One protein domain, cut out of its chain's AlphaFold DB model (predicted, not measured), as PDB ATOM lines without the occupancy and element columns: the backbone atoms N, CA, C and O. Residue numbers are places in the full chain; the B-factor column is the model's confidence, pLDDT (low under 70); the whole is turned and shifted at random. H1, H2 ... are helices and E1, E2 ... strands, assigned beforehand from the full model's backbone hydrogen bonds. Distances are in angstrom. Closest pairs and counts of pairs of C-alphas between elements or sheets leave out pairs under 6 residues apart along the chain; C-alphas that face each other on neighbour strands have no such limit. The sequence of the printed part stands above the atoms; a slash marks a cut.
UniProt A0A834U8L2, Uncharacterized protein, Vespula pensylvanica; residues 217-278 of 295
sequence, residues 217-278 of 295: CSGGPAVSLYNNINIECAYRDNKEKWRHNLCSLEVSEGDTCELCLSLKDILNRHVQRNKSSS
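AT A GLANCE: This is residues 217 to 278 of the 295 residues of an uncharacterized protein of Vespula pensylvanica (UniProt A0A834U8L2). One long helix, H2, makes the length of a rod, and a small hairpin, E1 and E2, packs on its residues 258 to 267, chiefly through E2. The printed part has 62 residues, with H1, E1, E2 and H2 in that order and under half in named elements: mostly helix, one antiparallel sheet. It is compact, with a radius of gyration of the C-alphas of 11.9 A, and spans 42 by 20 by 17 A.

IN THESE COORDINATES: H1, residues 223 to 226, begins at C-alpha 223 (-21.421, -27.741, 8.136). E1 is residues 234 to 236 and E2 residues 242 to 244. H2, residues 258 to 277, is 30.2 A long, has a kink of 25 degrees near residue 265 and ends at C-alpha 277 (-43.511, -30.998, 9.982).

HOW THE PARTS SIT: H1 and H2 are close but not clearly touching; their closest C-alphas, Tyr 226 and Leu 267, are 7.0 A apart. In the E1 and E2 hairpin, N 235 and O 243, 2.9 A apart, are within hydrogen-bond range. The closest C-alphas of E2 and H2, His 244 and Cys 260, are 5.4 A apart. In H2, 13 of 16 O i to N i+4 pairs are within range; H1 is too short for one.

THE WHOLE: The farthest C-alphas, Ser 252 and Ser 278, are 42.8 A apart. The printed part has no cut. The link from E2 to H2 is long. No printed residue is under pLDDT 70.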
ATOM      1  N   CYS A 217     -11.760 -25.950  -5.561       98.12
ATOM      2  CA  CYS A 217     -13.078 -25.636  -5.047       98.12
ATOM      3  C   CYS A 217     -13.042 -25.615  -3.516       98.12
ATOM      4  O   CYS A 217     -12.812 -26.639  -2.856       98.12
ATOM      5  N   SER A 218     -13.357 -24.452  -2.956       97.38
ATOM      6  CA  SER A 218     -13.370 -24.167  -1.528       97.38
ATOM      7  C   SER A 218     -14.480 -24.895  -0.768       97.38
ATOM      8  O   SER A 218     -14.508 -24.801   0.456       97.38
ATOM      9  N   GLY A 219     -15.362 -25.618  -1.468       97.88
ATOM     10  CA  GLY A 219     -16.547 -26.261  -0.907       97.88
ATOM     11  C   GLY A 219     -17.739 -25.308  -0.803       97.88
ATOM     12  O   GLY A 219     -17.642 -24.115  -1.067       97.88
ATOM     13  N   GLY A 220     -18.891 -25.862  -0.453       97.69
ATOM     14  CA  GLY A 220     -20.118 -25.129  -0.171       97.69
ATOM     15  C   GLY A 220     -20.132 -24.516   1.240       97.69
ATOM     16  O   GLY A 220     -19.082 -24.211   1.814       97.69
ATOM     17  N   PRO A 221     -21.327 -24.296   1.816       98.06
ATOM     18  CA  PRO A 221     -21.470 -23.706   3.145       98.06
ATOM     19  C   PRO A 221     -20.822 -24.537   4.261       98.06
ATOM     20  O   PRO A 221     -20.715 -25.759   4.157       98.06
ATOM     21  N   ALA A 222     -20.467 -23.872   5.363       97.56
ATOM     22  CA  ALA A 222     -19.982 -24.535   6.571       97.56
ATOM     23  C   ALA A 222     -21.027 -25.516   7.127       97.56
ATOM     24  O   ALA A 222     -22.224 -25.206   7.173       97.56
ATOM     25  N   VAL A 223     -20.567 -26.682   7.579       96.69
ATOM     26  CA  VAL A 223     -21.421 -27.741   8.136       96.69
ATOM     27  C   VAL A 223     -22.183 -27.248   9.365       96.69
ATOM     28  O   VAL A 223     -23.377 -27.522   9.487       96.69
ATOM     29  N   SER A 224     -21.533 -26.432  10.199       96.12
ATOM     30  CA  SER A 224     -22.082 -25.865  11.439       96.12
ATOM     31  C   SER A 224     -23.370 -25.046  11.262       96.12
ATOM     32  O   SER A 224     -24.158 -24.928  12.199       96.12
ATOM     33  N   LEU A 225     -23.618 -24.495  10.066       96.94
ATOM     34  CA  LEU A 225     -24.839 -23.738   9.752       96.94
ATOM     35  C   LEU A 225     -26.054 -24.642   9.490       96.94
ATOM     36  O   LEU A 225     -27.196 -24.187   9.558       96.94
ATOM     37  N   TYR A 226     -25.812 -25.914   9.177       96.19
ATOM     38  CA  TYR A 226     -26.799 -26.870   8.678       96.19
ATOM     39  C   TYR A 226     -26.712 -28.195   9.442       96.19
ATOM     40  O   TYR A 226     -26.702 -29.284   8.861       96.19
ATOM     41  N   ASN A 227     -26.648 -28.092  10.770       90.69
ATOM     42  CA  ASN A 227     -26.583 -29.247  11.657       90.69
ATOM     43  C   ASN A 227     -27.800 -30.162  11.464       90.69
ATOM     44  O   ASN A 227     -28.921 -29.700  11.244       90.69
ATOM     45  N   ASN A 228     -27.577 -31.472  11.587       90.50
ATOM     46  CA  ASN A 228     -28.611 -32.513  11.499       90.50
ATOM     47  C   ASN A 228     -29.330 -32.611  10.144       90.50
ATOM     48  O   ASN A 228     -30.417 -33.182  10.056       90.50
ATOM     49  N   ILE A 229     -28.733 -32.076   9.078       94.62
ATOM     50  CA  ILE A 229     -29.186 -32.336   7.714       94.62
ATOM     51  C   ILE A 229     -28.420 -33.532   7.156       94.62
ATOM     52  O   ILE A 229     -27.195 -33.604   7.267       94.62
ATOM     53  N   ASN A 230     -29.166 -34.449   6.546       93.81
ATOM     54  CA  ASN A 230     -28.644 -35.506   5.698       93.81
ATOM     55  C   ASN A 230     -29.206 -35.284   4.286       93.81
ATOM     56  O   ASN A 230     -30.425 -35.206   4.117       93.81
ATOM     57  N   ILE A 231     -28.321 -35.100   3.309       96.19
ATOM     58  CA  ILE A 231     -28.665 -34.967   1.892       96.19
ATOM     59  C   ILE A 231     -27.812 -35.944   1.095       96.19
ATOM     60  O   ILE A 231     -26.620 -36.068   1.334       96.19
ATOM     61  N   GLU A 232     -28.420 -36.616   0.124       97.19
ATOM     62  CA  GLU A 232     -27.745 -37.660  -0.655       97.19
ATOM     63  C   GLU A 232     -26.756 -37.093  -1.682       97.19
ATOM     64  O   GLU A 232     -25.836 -37.787  -2.093       97.19
ATOM     65  N   CYS A 233     -26.921 -35.831  -2.101       97.62
ATOM     66  CA  CYS A 233     -26.103 -35.214  -3.149       97.62
ATOM     67  C   CYS A 233     -24.809 -34.550  -2.651       97.62
ATOM     68  O   CYS A 233     -24.055 -34.004  -3.463       97.62
ATOM     69  N   ALA A 234     -24.553 -34.552  -1.343       97.94
ATOM     70  CA  ALA A 234     -23.384 -33.903  -0.767       97.94
ATOM     71  C   ALA A 234     -22.858 -34.645   0.459       97.94
ATOM     72  O   ALA A 234     -23.605 -35.295   1.184       97.94
ATOM     73  N   TYR A 235     -21.578 -34.446   0.737       96.81
ATOM     74  CA  TYR A 235     -20.892 -34.961   1.912       96.81
ATOM     75  C   TYR A 235     -20.230 -33.826   2.695       96.81
ATOM     76  O   TYR A 235     -20.117 -32.694   2.218       96.81
ATOM     77  N   ARG A 236     -19.821 -34.124   3.927       96.06
ATOM     78  CA  ARG A 236     -19.024 -33.222   4.765       96.06
ATOM     79  C   ARG A 236     -17.558 -33.497   4.470       96.06
ATOM     80  O   ARG A 236     -17.136 -34.643   4.589       96.06
ATOM     81  N   ASP A 237     -16.822 -32.487   4.029       94.56
ATOM     82  CA  ASP A 237     -15.391 -32.631   3.782       94.56
ATOM     83  C   ASP A 237     -14.568 -32.402   5.056       94.56
ATOM     84  O   ASP A 237     -15.063 -31.909   6.069       94.56
ATOM     85  N   ASN A 238     -13.279 -32.735   4.982       90.38
ATOM     86  CA  ASN A 238     -12.335 -32.572   6.087       90.38
ATOM     87  C   ASN A 238     -12.067 -31.100   6.440       90.38
ATOM     88  O   ASN A 238     -11.186 -30.837   7.234       90.38
ATOM     89  N   LYS A 239     -12.725 -30.117   5.815       92.00
ATOM     90  CA  LYS A 239     -12.620 -28.694   6.175       92.00
ATOM     91  C   LYS A 239     -13.907 -28.189   6.826       92.00
ATOM     92  O   LYS A 239     -14.144 -26.981   6.846       92.00
ATOM     93  N   GLU A 240     -14.750 -29.101   7.312       93.44
ATOM     94  CA  GLU A 240     -16.060 -28.798   7.890       93.44
ATOM     95  C   GLU A 240     -16.956 -27.994   6.935       93.44
ATOM     96  O   GLU A 240     -17.743 -27.126   7.338       93.44
ATOM     97  N   LYS A 241     -16.860 -28.289   5.633       96.31
ATOM     98  CA  LYS A 241     -17.726 -27.724   4.599       96.31
ATOM     99  C   LYS A 241     -18.526 -28.802   3.887       96.31
ATOM    100  O   LYS A 241     -18.096 -29.938   3.710       96.31
ATOM    101  N   TRP A 242     -19.718 -28.425   3.438       97.81
ATOM    102  CA  TRP A 242     -20.517 -29.268   2.559       97.81
ATOM    103  C   TRP A 242     -19.926 -29.277   1.153       97.81
ATOM    104  O   TRP A 242     -19.707 -28.218   0.570       97.81
ATOM    105  N   ARG A 243     -19.723 -30.452   0.565       98.00
ATOM    106  CA  ARG A 243     -19.197 -30.612  -0.793       98.00
ATOM    107  C   ARG A 243     -20.117 -31.498  -1.612       98.00
ATOM    108  O   ARG A 243     -20.575 -32.530  -1.139       98.00
ATOM    109  N   HIS A 244     -20.408 -31.081  -2.840       98.38
ATOM    110  CA  HIS A 244     -21.274 -31.847  -3.731       98.38
ATOM    111  C   HIS A 244     -20.552 -33.127  -4.174       98.38
ATOM    112  O   HIS A 244     -19.364 -33.065  -4.489       98.38
ATOM    113  N   ASN A 245     -21.252 -34.260  -4.265       97.25
ATOM    114  CA  ASN A 245     -20.636 -35.545  -4.644       97.25
ATOM    115  C   ASN A 245     -20.026 -35.513  -6.057       97.25
ATOM    116  O   ASN A 245     -19.070 -36.221  -6.341       97.25
ATOM    117  N   LEU A 246     -20.574 -34.665  -6.933       96.69
ATOM    118  CA  LEU A 246     -20.081 -34.424  -8.299       96.69
ATOM    119  C   LEU A 246     -19.151 -33.200  -8.411       96.69
ATOM    120  O   LEU A 246     -19.007 -32.624  -9.484       96.69
ATOM    121  N   CYS A 247     -18.583 -32.718  -7.303       97.38
ATOM    122  CA  CYS A 247     -17.636 -31.608  -7.342       97.38
ATOM    123  C   CYS A 247     -16.377 -32.016  -8.124       97.38
ATOM    124  O   CYS A 247     -15.695 -32.956  -7.734       97.38
ATOM    125  N   SER A 248     -16.022 -31.255  -9.162       95.25
ATOM    126  CA  SER A 248     -14.793 -31.446  -9.948       95.25
ATOM    127  C   SER A 248     -13.500 -31.248  -9.152       95.25
ATOM    128  O   SER A 248     -12.428 -31.558  -9.659       95.25
ATOM    129  N   LEU A 249     -13.588 -30.695  -7.937       96.81
ATOM    130  CA  LEU A 249     -12.490 -30.232  -7.078       96.81
ATOM    131  C   LEU A 249     -11.633 -29.111  -7.669       96.81
ATOM    132  O   LEU A 249     -11.219 -28.251  -6.908       96.81
ATOM    133  N   GLU A 250     -11.417 -29.068  -8.975       96.69
ATOM    134  CA  GLU A 250     -10.781 -27.971  -9.697       96.69
ATOM    135  C   GLU A 250     -11.818 -26.923 -10.132       96.69
ATOM    136  O   GLU A 250     -12.943 -27.268 -10.516       96.69
ATOM    137  N   VAL A 251     -11.435 -25.646 -10.079       97.12
ATOM    138  CA  VAL A 251     -12.219 -24.515 -10.597       97.12
ATOM    139  C   VAL A 251     -11.379 -23.690 -11.567       97.12
ATOM    140  O   VAL A 251     -10.219 -23.392 -11.296       97.12
ATOM    141  N   SER A 252     -11.959 -23.305 -12.703       94.44
ATOM    142  CA  SER A 252     -11.325 -22.374 -13.644       94.44
ATOM    143  C   SER A 252     -11.416 -20.930 -13.141       94.44
ATOM    144  O   SER A 252     -10.431 -20.187 -13.157       94.44
ATOM    145  N   GLU A 253     -12.589 -20.549 -12.633       94.81
ATOM    146  CA  GLU A 253     -12.914 -19.197 -12.183       94.81
ATOM    147  C   GLU A 253     -13.584 -19.205 -10.804       94.81
ATOM    148  O   GLU A 253     -14.347 -20.110 -10.461       94.81
ATOM    149  N   GLY A 254     -13.292 -18.170 -10.011       96.38
ATOM    150  CA  GLY A 254     -13.757 -18.051  -8.630       96.38
ATOM    151  C   GLY A 254     -13.138 -19.077  -7.676       96.38
ATOM    152  O   GLY A 254     -12.146 -19.734  -7.989       96.38
ATOM    153  N   ASP A 255     -13.748 -19.192  -6.495       97.38
ATOM    154  CA  ASP A 255     -13.255 -20.061  -5.419       97.38
ATOM    155  C   ASP A 255     -14.084 -21.338  -5.257       97.38
ATOM    156  O   ASP A 255     -13.684 -22.250  -4.544       97.38
ATOM    157  N   THR A 256     -15.281 -21.421  -5.844       98.00
ATOM    158  CA  THR A 256     -16.227 -22.523  -5.602       98.00
ATOM    159  C   THR A 256     -16.953 -22.884  -6.889       98.00
ATOM    160  O   THR A 256     -17.441 -21.997  -7.580       98.00
ATOM    161  N   CYS A 257     -17.058 -24.178  -7.202       98.00
ATOM    162  CA  CYS A 257     -17.784 -24.625  -8.389       98.00
ATOM    163  C   CYS A 257     -19.302 -24.417  -8.247       98.00
ATOM    164  O   CYS A 257     -19.842 -24.400  -7.137       98.00
ATOM    165  N   GLU A 258     -20.005 -24.333  -9.377       97.88
ATOM    166  CA  GLU A 258     -21.452 -24.075  -9.434       97.88
ATOM    167  C   GLU A 258     -22.278 -25.063  -8.597       97.88
ATOM    168  O   GLU A 258     -23.193 -24.671  -7.871       97.88
ATOM    169  N   LEU A 259     -21.906 -26.348  -8.622       98.06
ATOM    170  CA  LEU A 259     -22.589 -27.387  -7.851       98.06
ATOM    171  C   LEU A 259     -22.475 -27.141  -6.343       98.06
ATOM    172  O   LEU A 259     -23.483 -27.173  -5.637       98.06
ATOM    173  N   CYS A 260     -21.275 -26.833  -5.845       98.38
ATOM    174  CA  CYS A 260     -21.057 -26.519  -4.432       98.38
ATOM    175  C   CYS A 260     -21.698 -25.185  -4.025       98.38
ATOM    176  O   CYS A 260     -22.204 -25.077  -2.907       98.38
ATOM    177  N   LEU A 261     -21.741 -24.193  -4.922       97.94
ATOM    178  CA  LEU A 261     -22.458 -22.935  -4.692       97.94
ATOM    179  C   LEU A 261     -23.966 -23.172  -4.507       97.94
ATOM    180  O   LEU A 261     -24.571 -22.622  -3.584       97.94
ATOM    181  N   SER A 262     -24.561 -24.053  -5.319       98.12
ATOM    182  CA  SER A 262     -25.995 -24.377  -5.260       98.12
ATOM    183  C   SER A 262     -26.430 -25.082  -3.963       98.12
ATOM    184  O   SER A 262     -27.613 -25.060  -3.600       98.12
ATOM    185  N   LEU A 263     -25.484 -25.672  -3.216       98.31
ATOM    186  CA  LEU A 263     -25.782 -26.394  -1.975       98.31
ATOM    187  C   LEU A 263     -26.445 -25.508  -0.925       98.31
ATOM    188  O   LEU A 263     -27.285 -26.002  -0.180       98.31
ATOM    189  N   LYS A 264     -26.144 -24.205  -0.882       97.88
ATOM    190  CA  LYS A 264     -26.784 -23.281   0.066       97.88
ATOM    191  C   LYS A 264     -28.307 -23.284  -0.078       97.88
ATOM    192  O   LYS A 264     -29.028 -23.405   0.913       97.88
ATOM    193  N   ASP A 265     -28.802 -23.215  -1.309       98.00
ATOM    194  CA  ASP A 265     -30.238 -23.184  -1.589       98.00
ATOM    195  C   ASP A 265     -30.890 -24.561  -1.420       98.00
ATOM    196  O   ASP A 265     -32.045 -24.663  -0.997       98.00
ATOM    197  N   ILE A 266     -30.158 -25.640  -1.717       97.88
ATOM    198  CA  ILE A 266     -30.604 -27.019  -1.460       97.88
ATOM    199  C   ILE A 266     -30.768 -27.251   0.050       97.88
ATOM    200  O   ILE A 266     -31.841 -27.668   0.499       97.88
ATOM    201  N   LEU A 267     -29.749 -26.912   0.840       97.69
ATOM    202  CA  LEU A 267     -29.747 -27.059   2.295       97.69
ATOM    203  C   LEU A 267     -30.840 -26.199   2.944       97.69
ATOM    204  O   LEU A 267     -31.608 -26.697   3.765       97.69
ATOM    205  N   ASN A 268     -31.002 -24.940   2.517       97.19
ATOM    206  CA  ASN A 268     -32.077 -24.063   2.997       97.19
ATOM    207  C   ASN A 268     -33.475 -24.660   2.761       97.19
ATOM    208  O   ASN A 268     -34.321 -24.621   3.659       97.19
ATOM    209  N   ARG A 269     -33.725 -25.251   1.584       96.38
ATOM    210  CA  ARG A 269     -34.999 -25.928   1.288       96.38
ATOM    211  C   ARG A 269     -35.235 -27.128   2.207       96.38
ATOM    212  O   ARG A 269     -36.358 -27.307   2.676       96.38
ATOM    213  N   HIS A 270     -34.200 -27.913   2.515       95.88
ATOM    214  CA  HIS A 270     -34.303 -29.009   3.487       95.88
ATOM    215  C   HIS A 270     -34.638 -28.506   4.897       95.88
ATOM    216  O   HIS A 270     -35.570 -29.019   5.519       95.88
ATOM    217  N   VAL A 271     -33.969 -27.448   5.373       95.06
ATOM    218  CA  VAL A 271     -34.291 -26.822   6.671       95.06
ATOM    219  C   VAL A 271     -35.751 -26.371   6.722       95.06
ATOM    220  O   VAL A 271     -36.438 -26.598   7.717       95.06
ATOM    221  N   GLN A 272     -36.249 -25.732   5.660       94.31
ATOM    222  CA  GLN A 272     -37.628 -25.239   5.607       94.31
ATOM    223  C   GLN A 272     -38.663 -26.373   5.637       94.31
ATOM    224  O   GLN A 272     -39.647 -26.266   6.370       94.31
ATOM    225  N   ARG A 273     -38.429 -27.471   4.905       92.12
ATOM    226  CA  ARG A 273     -39.310 -28.655   4.920       92.12
ATOM    227  C   ARG A 273     -39.338 -29.337   6.288       92.12
ATOM    228  O   ARG A 273     -40.401 -29.745   6.744       92.12
ATOM    229  N   ASN A 274     -38.201 -29.402   6.977       89.12
ATOM    230  CA  ASN A 274     -38.139 -30.016   8.305       89.12
ATOM    231  C   ASN A 274     -38.835 -29.155   9.377       89.12
ATOM    232  O   ASN A 274     -39.414 -29.693  10.318       89.12
ATOM    233  N   LYS A 275     -38.851 -27.822   9.219       89.00
ATOM    234  CA  LYS A 275     -39.550 -26.905  10.137       89.00
ATOM    235  C   LYS A 275     -41.077 -26.994  10.062       89.00
ATOM    236  O   LYS A 275     -41.733 -26.732  11.064       89.00
ATOM    237  N   SER A 276     -41.662 -27.315   8.907       79.12
ATOM    238  CA  SER A 276     -43.127 -27.357   8.767       79.12
ATOM    239  C   SER A 276     -43.751 -28.607   9.393       79.12
ATOM    240  O   SER A 276     -44.866 -28.534   9.905       79.12
ATOM    241  N   SER A 277     -43.023 -29.727   9.426       74.00
ATOM    242  CA  SER A 277     -43.511 -30.998   9.982       74.00
ATOM    243  C   SER A 277     -43.835 -30.928  11.482       74.00
ATOM    244  O   SER A 277     -44.792 -31.550  11.944       74.00
ATOM    245  N   SER A 278     -43.106 -30.120  12.258       72.50
ATOM    246  CA  SER A 278     -43.314 -30.032  13.710       72.50
ATOM    247  C   SER A 278     -44.576 -29.262  14.110       72.50
ATOM    248  O   SER A 278     -45.069 -29.438  15.224       72.50
TER     249      SER A 278